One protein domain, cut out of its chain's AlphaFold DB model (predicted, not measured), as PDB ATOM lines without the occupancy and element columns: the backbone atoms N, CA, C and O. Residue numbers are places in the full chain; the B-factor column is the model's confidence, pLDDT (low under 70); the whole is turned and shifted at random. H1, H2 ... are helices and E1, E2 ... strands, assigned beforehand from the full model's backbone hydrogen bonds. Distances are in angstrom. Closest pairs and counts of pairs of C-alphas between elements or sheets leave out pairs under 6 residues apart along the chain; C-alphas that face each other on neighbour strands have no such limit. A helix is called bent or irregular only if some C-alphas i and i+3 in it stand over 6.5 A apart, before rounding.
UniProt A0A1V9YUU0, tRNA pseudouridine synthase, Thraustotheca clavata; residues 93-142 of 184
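Overview. This is residues 93 to 142 of the 184 residues of the protein "tRNA pseudouridine synthase" of Thraustotheca clavata (UniProt A0A1V9YUU0). The longest helix, H1, has the two shorter helices on different sides of it: H2 crosses it, and H3 runs nearly along it. The short strand E1 leads straight into H3, and the long loop of residues 118 to 130 reaches out to one far end of the model. The printed part has 50 residues, with three named helices and one named strand in the order H1, H2, E1, H3, and its class is mostly helix. E1 pairs with no named strand, but its residues 131 to 132 pair antiparallel with residues 93 to 94, just before H1. The whole is compact, with a radius of gyration of the C-alphas of 10.8 A, yet elongated in outline, spanning 36 by 20 by 13 A.

Arrangement. H1, residues 95 to 105, touches H2, residues 111 to 117; their closest C-alphas, those of Val 99 and Glu 115, are 6.4 A apart. Their lines stand about perpendicular, at 74 degrees. The closest C-alphas of H1 and E1, residues 131 to 133, are those of Arg 95 and Met 131, 5.7 A apart. H1 and H3, residues 134 to 140, only just touch, with 3 pairs of C-alphas within 8 A; the closest are those of Val 102 and Leu 140, 6.1 A apart. They run the same way at a shallow tilt of 23 degrees. H2 is apart from H3 and from E1, while E1 and H3 meet only through their link. H3 is irregular: C-alphas 136 and 139 are 7.4 A apart. Every O i to N i+4 pair is within hydrogen-bond range in H2, against 6 of 7 in H1 and 1 of 3 in H3, where 2 of 4 O i to N i+3 pairs are within range.

Along the chain. H1 begins at C-alpha 95, (6.806, 7.393, -36.565), and measures 15.6 A from first to last C-alpha. H2, residues 111 to 117, measures 10.0 A and begins at C-alpha 111, (16.969, -1.348, -36.557). E1, residues 131 to 133, measures 7.0 A. H3, residues 134 to 140, measures 10.4 A and ends at C-alpha 140, (8.030, 0.338, -26.076).

Size, cuts and confidence. The two C-alphas farthest apart are those of His 108 and Asn 126, at 35.7 A. The printed part has no cut. The link from H2 to E1, 13 residues, is long; those from H1 to H2 and from E1 to H3 are tight. The mean pLDDT of the printed part is 81.6, and residues 122 to 129, within the long link, are under 70.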
ATOM      1  N   VAL A  93       1.910  11.059 -32.852       90.19
ATOM      2  CA  VAL A  93       3.375  11.087 -32.786       90.19
ATOM      3  C   VAL A  93       3.946  10.658 -34.130       90.19
ATOM      4  O   VAL A  93       3.444   9.727 -34.762       90.19
ATOM      5  N   GLU A  94       5.008  11.331 -34.564       90.31
ATOM      6  CA  GLU A  94       5.706  10.986 -35.797       90.31
ATOM      7  C   GLU A  94       6.433   9.641 -35.649       90.31
ATOM      8  O   GLU A  94       7.195   9.413 -34.702       90.31
ATOM      9  N   ARG A  95       6.227   8.738 -36.612       87.19
ATOM     10  CA  ARG A  95       6.806   7.393 -36.565       87.19
ATOM     11  C   ARG A  95       8.333   7.384 -36.614       87.19
ATOM     12  O   ARG A  95       8.946   6.565 -35.933       87.19
ATOM     13  N   SER A  96       8.941   8.264 -37.406       87.38
ATOM     14  CA  SER A  96      10.403   8.358 -37.544       87.38
ATOM     15  C   SER A  96      11.064   8.598 -36.176       87.38
ATOM     16  O   SER A  96      11.923   7.823 -35.753       87.38
ATOM     17  N   GLN A  97      10.558   9.586 -35.436       88.62
ATOM     18  CA  GLN A  97      10.999   9.945 -34.090       88.62
ATOM     19  C   GLN A  97      10.724   8.818 -33.087       88.62
ATOM     20  O   GLN A  97      11.577   8.486 -32.264       88.62
ATOM     21  N   ALA A  98       9.555   8.176 -33.178       88.00
ATOM     22  CA  ALA A  98       9.203   7.040 -32.331       88.00
ATOM     23  C   ALA A  98      10.185   5.862 -32.478       88.00
ATOM     24  O   ALA A  98      10.625   5.299 -31.473       88.00
ATOM     25  N   VAL A  99      10.559   5.499 -33.710       88.38
ATOM     26  CA  VAL A  99      11.524   4.418 -33.978       88.38
ATOM     27  C   VAL A  99      12.894   4.750 -33.383       88.38
ATOM     28  O   VAL A  99      13.506   3.891 -32.744       88.38
ATOM     29  N   GLU A 100      13.358   5.993 -33.534       89.38
ATOM     30  CA  GLU A 100      14.628   6.441 -32.955       89.38
ATOM     31  C   GLU A 100      14.635   6.332 -31.423       89.38
ATOM     32  O   GLU A 100      15.589   5.806 -30.841       89.38
ATOM     33  N   GLU A 101      13.564   6.763 -30.755       88.88
ATOM     34  CA  GLU A 101      13.454   6.672 -29.295       88.88
ATOM     35  C   GLU A 101      13.358   5.221 -28.794       88.88
ATOM     36  O   GLU A 101      13.995   4.863 -27.795       88.88
ATOM     37  N   VAL A 102      12.635   4.340 -29.495       86.69
ATOM     38  CA  VAL A 102      12.593   2.907 -29.144       86.69
ATOM     39  C   VAL A 102      13.963   2.250 -29.339       86.69
ATOM     40  O   VAL A 102      14.395   1.470 -28.480       86.69
ATOM     41  N   GLN A 103      14.700   2.597 -30.399       87.69
ATOM     42  CA  GLN A 103      16.055   2.089 -30.629       87.69
ATOM     43  C   GLN A 103      17.009   2.465 -29.482       87.69
ATOM     44  O   GLN A 103      17.846   1.649 -29.083       87.69
ATOM     45  N   LYS A 104      16.857   3.656 -28.873       84.75
ATOM     46  CA  LYS A 104      17.643   4.045 -27.682       84.75
ATOM     47  C   LYS A 104      17.416   3.097 -26.499       84.75
ATOM     48  O   LYS A 104      18.357   2.855 -25.733       84.75
ATOM     49  N   ARG A 105      16.206   2.540 -26.351       82.50
ATOM     50  CA  ARG A 105      15.872   1.535 -25.325       82.50
ATOM     51  C   ARG A 105      16.385   0.143 -25.703       82.50
ATOM     52  O   ARG A 105      16.981  -0.539 -24.867       82.50
ATOM     53  N   LEU A 106      16.165  -0.289 -26.943       81.69
ATOM     54  CA  LEU A 106      16.454  -1.644 -27.429       81.69
ATOM     55  C   LEU A 106      17.802  -1.738 -28.161       81.69
ATOM     56  O   LEU A 106      17.891  -2.293 -29.247       81.69
ATOM     57  N   LYS A 107      18.887  -1.274 -27.526       81.62
ATOM     58  CA  LYS A 107      20.240  -1.242 -28.128       81.62
ATOM     59  C   LYS A 107      20.775  -2.591 -28.629       81.62
ATOM     60  O   LYS A 107      21.706  -2.616 -29.420       81.62
ATOM     61  N   HIS A 108      20.238  -3.694 -28.114       82.75
ATOM     62  CA  HIS A 108      20.647  -5.056 -28.461       82.75
ATOM     63  C   HIS A 108      19.945  -5.602 -29.714       82.75
ATOM     64  O   HIS A 108      20.324  -6.673 -30.175       82.75
ATOM     65  N   LYS A 109      18.922  -4.912 -30.234       85.94
ATOM     66  CA  LYS A 109      18.183  -5.313 -31.437       85.94
ATOM     67  C   LYS A 109      18.608  -4.491 -32.643       85.94
ATOM     68  O   LYS A 109      18.998  -3.325 -32.501       85.94
ATOM     69  N   SER A 110      18.517  -5.100 -33.821       87.94
ATOM     70  CA  SER A 110      18.770  -4.402 -35.078       87.94
ATOM     71  C   SER A 110      17.647  -3.401 -35.374       87.94
ATOM     72  O   SER A 110      16.517  -3.541 -34.897       87.94
ATOM     73  N   ARG A 111      17.947  -2.382 -36.186       86.06
ATOM     74  CA  ARG A 111      16.969  -1.348 -36.557       86.06
ATOM     75  C   ARG A 111      15.736  -1.940 -37.249       86.06
ATOM     76  O   ARG A 111      14.616  -1.547 -36.945       86.06
ATOM     77  N   GLU A 112      15.935  -2.934 -38.110       86.06
ATOM     78  CA  GLU A 112      14.857  -3.625 -38.829       86.06
ATOM     79  C   GLU A 112      13.922  -4.402 -37.890       86.06
ATOM     80  O   GLU A 112      12.713  -4.475 -38.113       86.06
ATOM     81  N   GLU A 113      14.465  -4.994 -36.822       85.69
ATOM     82  CA  GLU A 113      13.667  -5.677 -35.800       85.69
ATOM     83  C   GLU A 113      12.820  -4.685 -35.000       85.69
ATOM     84  O   GLU A 113      11.669  -4.982 -34.679       85.69
ATOM     85  N   VAL A 114      13.367  -3.505 -34.697       85.31
ATOM     86  CA  VAL A 114      12.648  -2.435 -33.993       85.31
ATOM     87  C   VAL A 114      11.547  -1.839 -34.869       85.31
ATOM     88  O   VAL A 114      10.419  -1.692 -34.403       85.31
ATOM     89  N   GLU A 115      11.815  -1.580 -36.149       85.56
ATOM     90  CA  GLU A 115      10.815  -1.073 -37.099       85.56
ATOM     91  C   GLU A 115       9.634  -2.036 -37.288       85.56
ATOM     92  O   GLU A 115       8.496  -1.587 -37.431       85.56
ATOM     93  N   LYS A 116       9.872  -3.355 -37.219       85.81
ATOM     94  CA  LYS A 116       8.805  -4.374 -37.217       85.81
ATOM     95  C   LYS A 116       7.965  -4.368 -35.938       85.81
ATOM     96  O   LYS A 116       6.803  -4.765 -35.987       85.81
ATOM     97  N   MET A 117       8.542  -3.967 -34.803       83.25
ATOM     98  CA  MET A 117       7.836  -3.878 -33.518       83.25
ATOM     99  C   MET A 117       6.989  -2.613 -33.396       83.25
ATOM    100  O   MET A 117       5.986  -2.628 -32.687       83.25
ATOM    101  N   VAL A 118       7.381  -1.532 -34.073       84.44
ATOM    102  CA  VAL A 118       6.600  -0.296 -34.112       84.44
ATOM    103  C   VAL A 118       5.415  -0.478 -35.069       84.44
ATOM    104  O   VAL A 118       5.635  -0.772 -36.251       84.44
ATOM    105  N   PRO A 119       4.166  -0.285 -34.601       83.19
ATOM    106  CA  PRO A 119       2.979  -0.424 -35.438       83.19
ATOM    107  C   PRO A 119       3.048   0.420 -36.713       83.19
ATOM    108  O   PRO A 119       3.731   1.443 -36.778       83.19
ATOM    109  N   LYS A 120       2.349  -0.034 -37.760       73.81
ATOM    110  CA  LYS A 120       2.250   0.725 -39.008       73.81
ATOM    111  C   LYS A 120       1.389   1.965 -38.794       73.81
ATOM    112  O   LYS A 120       0.334   1.862 -38.177       73.81
ATOM    113  N   ALA A 121       1.852   3.107 -39.304       70.50
ATOM    114  CA  ALA A 121       1.110   4.361 -39.253       70.50
ATOM    115  C   ALA A 121      -0.293   4.200 -39.845       70.50
ATOM    116  O   ALA A 121      -0.485   3.469 -40.824       70.50
ATOM    117  N   VAL A 122      -1.267   4.900 -39.263       65.00
ATOM    118  CA  VAL A 122      -2.573   5.062 -39.903       65.00
ATOM    119  C   VAL A 122      -2.328   5.996 -41.082       65.00
ATOM    120  O   VAL A 122      -2.072   7.183 -40.903       65.00
ATOM    121  N   VAL A 123      -2.289   5.428 -42.288       56.62
ATOM    122  CA  VAL A 123      -1.961   6.168 -43.509       56.62
ATOM    123  C   VAL A 123      -3.107   7.120 -43.822       56.62
ATOM    124  O   VAL A 123      -4.120   6.715 -44.395       56.62
ATOM    125  N   ASP A 124      -2.936   8.388 -43.472       56.47
ATOM    126  CA  ASP A 124      -3.763   9.446 -44.024       56.47
ATOM    127  C   ASP A 124      -3.235   9.744 -45.432       56.47
ATOM    128  O   ASP A 124      -2.103  10.196 -45.604       56.47
ATOM    129  N   LYS A 125      -4.021   9.427 -46.468       57.06
ATOM    130  CA  LYS A 125      -3.574   9.425 -47.879       57.06
ATOM    131  C   LYS A 125      -3.115  10.800 -48.402       57.06
ATOM    132  O   LYS A 125      -2.606  10.873 -49.516       57.06
ATOM    133  N   ASN A 126      -3.277  11.857 -47.604       57.91
ATOM    134  CA  ASN A 126      -2.996  13.247 -47.958       57.91
ATOM    135  C   ASN A 126      -1.828  13.880 -47.172       57.91
ATOM    136  O   ASN A 126      -1.537  15.053 -47.399       57.91
ATOM    137  N   SER A 127      -1.162  13.152 -46.264       59.19
ATOM    138  CA  SER A 127      -0.050  13.684 -45.463       59.19
ATOM    139  C   SER A 127       1.253  12.937 -45.743       59.19
ATOM    140  O   SER A 127       1.292  11.710 -45.743       59.19
ATOM    141  N   THR A 128       2.339  13.680 -45.952       63.62
ATOM    142  CA  THR A 128       3.690  13.130 -46.164       63.62
ATOM    143  C   THR A 128       4.276  12.501 -44.889       63.62
ATOM    144  O   THR A 128       5.246  11.753 -44.969       63.62
ATOM    145  N   MET A 129       3.712  12.802 -43.711       69.88
ATOM    146  CA  MET A 129       4.199  12.312 -42.416       69.88
ATOM    147  C   MET A 129       3.377  11.123 -41.909       69.88
ATOM    148  O   MET A 129       2.165  11.216 -41.716       69.88
ATOM    149  N   GLU A 130       4.068  10.013 -41.641       80.75
ATOM    150  CA  GLU A 130       3.516   8.825 -40.989       80.75
ATOM    151  C   GLU A 130       3.271   9.095 -39.495       80.75
ATOM    152  O   GLU A 130       4.215   9.158 -38.700       80.75
ATOM    153  N   MET A 131       1.999   9.225 -39.112       85.31
ATOM    154  CA  MET A 131       1.583   9.457 -37.725       85.31
ATOM    155  C   MET A 131       1.072   8.170 -37.061       85.31
ATOM    156  O   MET A 131       0.432   7.319 -37.685       85.31
ATOM    157  N   LEU A 132       1.340   8.047 -35.764       87.94
ATOM    158  CA  LEU A 132       0.899   6.963 -34.886       87.94
ATOM    159  C   LEU A 132       0.261   7.541 -33.625       87.94
ATOM    160  O   LEU A 132       0.581   8.659 -33.232       87.94
ATOM    161  N   LEU A 133      -0.599   6.779 -32.953       88.94
ATOM    162  CA  LEU A 133      -1.084   7.174 -31.634       88.94
ATOM    163  C   LEU A 133      -0.016   6.886 -30.581       88.94
ATOM    164  O   LEU A 133       0.612   5.824 -30.577       88.94
ATOM    165  N   PHE A 134       0.152   7.808 -29.636       90.62
ATOM    166  CA  PHE A 134       1.081   7.629 -28.526       90.62
ATOM    167  C   PHE A 134       0.811   6.341 -27.730       90.62
ATOM    168  O   PHE A 134       1.750   5.679 -27.289       90.62
ATOM    169  N   ASN A 135      -0.459   5.949 -27.588       90.69
ATOM    170  CA  ASN A 135      -0.867   4.715 -26.914       90.69
ATOM    171  C   ASN A 135      -0.174   3.460 -27.466       90.69
ATOM    172  O   ASN A 135       0.194   2.569 -26.700       90.69
ATOM    173  N   ASP A 136       0.019   3.411 -28.783       88.00
ATOM    174  CA  ASP A 136       0.532   2.234 -29.483       88.00
ATOM    175  C   ASP A 136       2.048   2.075 -29.311       88.00
ATOM    176  O   ASP A 136       2.588   0.973 -29.420       88.00
ATOM    177  N   ILE A 137       2.744   3.176 -29.012       89.12
ATOM    178  CA  ILE A 137       4.202   3.215 -28.876       89.12
ATOM    179  C   ILE A 137       4.667   3.310 -27.419       89.12
ATOM    180  O   ILE A 137       5.727   2.780 -27.082       89.12
ATOM    181  N   TRP A 138       3.886   3.938 -26.533       86.62
ATOM    182  CA  TRP A 138       4.253   4.221 -25.140       86.62
ATOM    183  C   TRP A 138       4.882   3.035 -24.379       86.62
ATOM    184  O   TRP A 138       5.918   3.238 -23.742       86.62
ATOM    185  N   PRO A 139       4.361   1.790 -24.458       86.31
ATOM    186  CA  PRO A 139       4.955   0.645 -23.756       86.31
ATOM    187  C   PRO A 139       6.374   0.271 -24.222       86.31
ATOM    188  O   PRO A 139       7.122  -0.367 -23.476       86.31
ATOM    189  N   LEU A 140       6.741   0.646 -25.450       85.25
ATOM    190  CA  LEU A 140       8.030   0.338 -26.076       85.25
ATOM    191  C   LEU A 140       9.081   1.433 -25.835       85.25
ATOM    192  O   LEU A 140      10.280   1.161 -25.932       85.25
ATOM    193  N   LEU A 141       8.656   2.652 -25.494       85.31
ATOM    194  CA  LEU A 141       9.544   3.788 -25.224       85.31
ATOM    195  C   LEU A 141      10.360   3.583 -23.943       85.31
ATOM    196  O   LEU A 141       9.909   2.878 -23.040       85.31
ATOM    197  N   PRO A 142      11.573   4.159 -23.817       77.75
ATOM    198  CA  PRO A 142      12.356   4.095 -22.581       77.75
ATOM    199  C   PRO A 142      11.568   4.664 -21.387       77.75
ATOM    200  O   PRO A 142      10.794   5.605 -21.557       77.75
TER     201      PRO A 142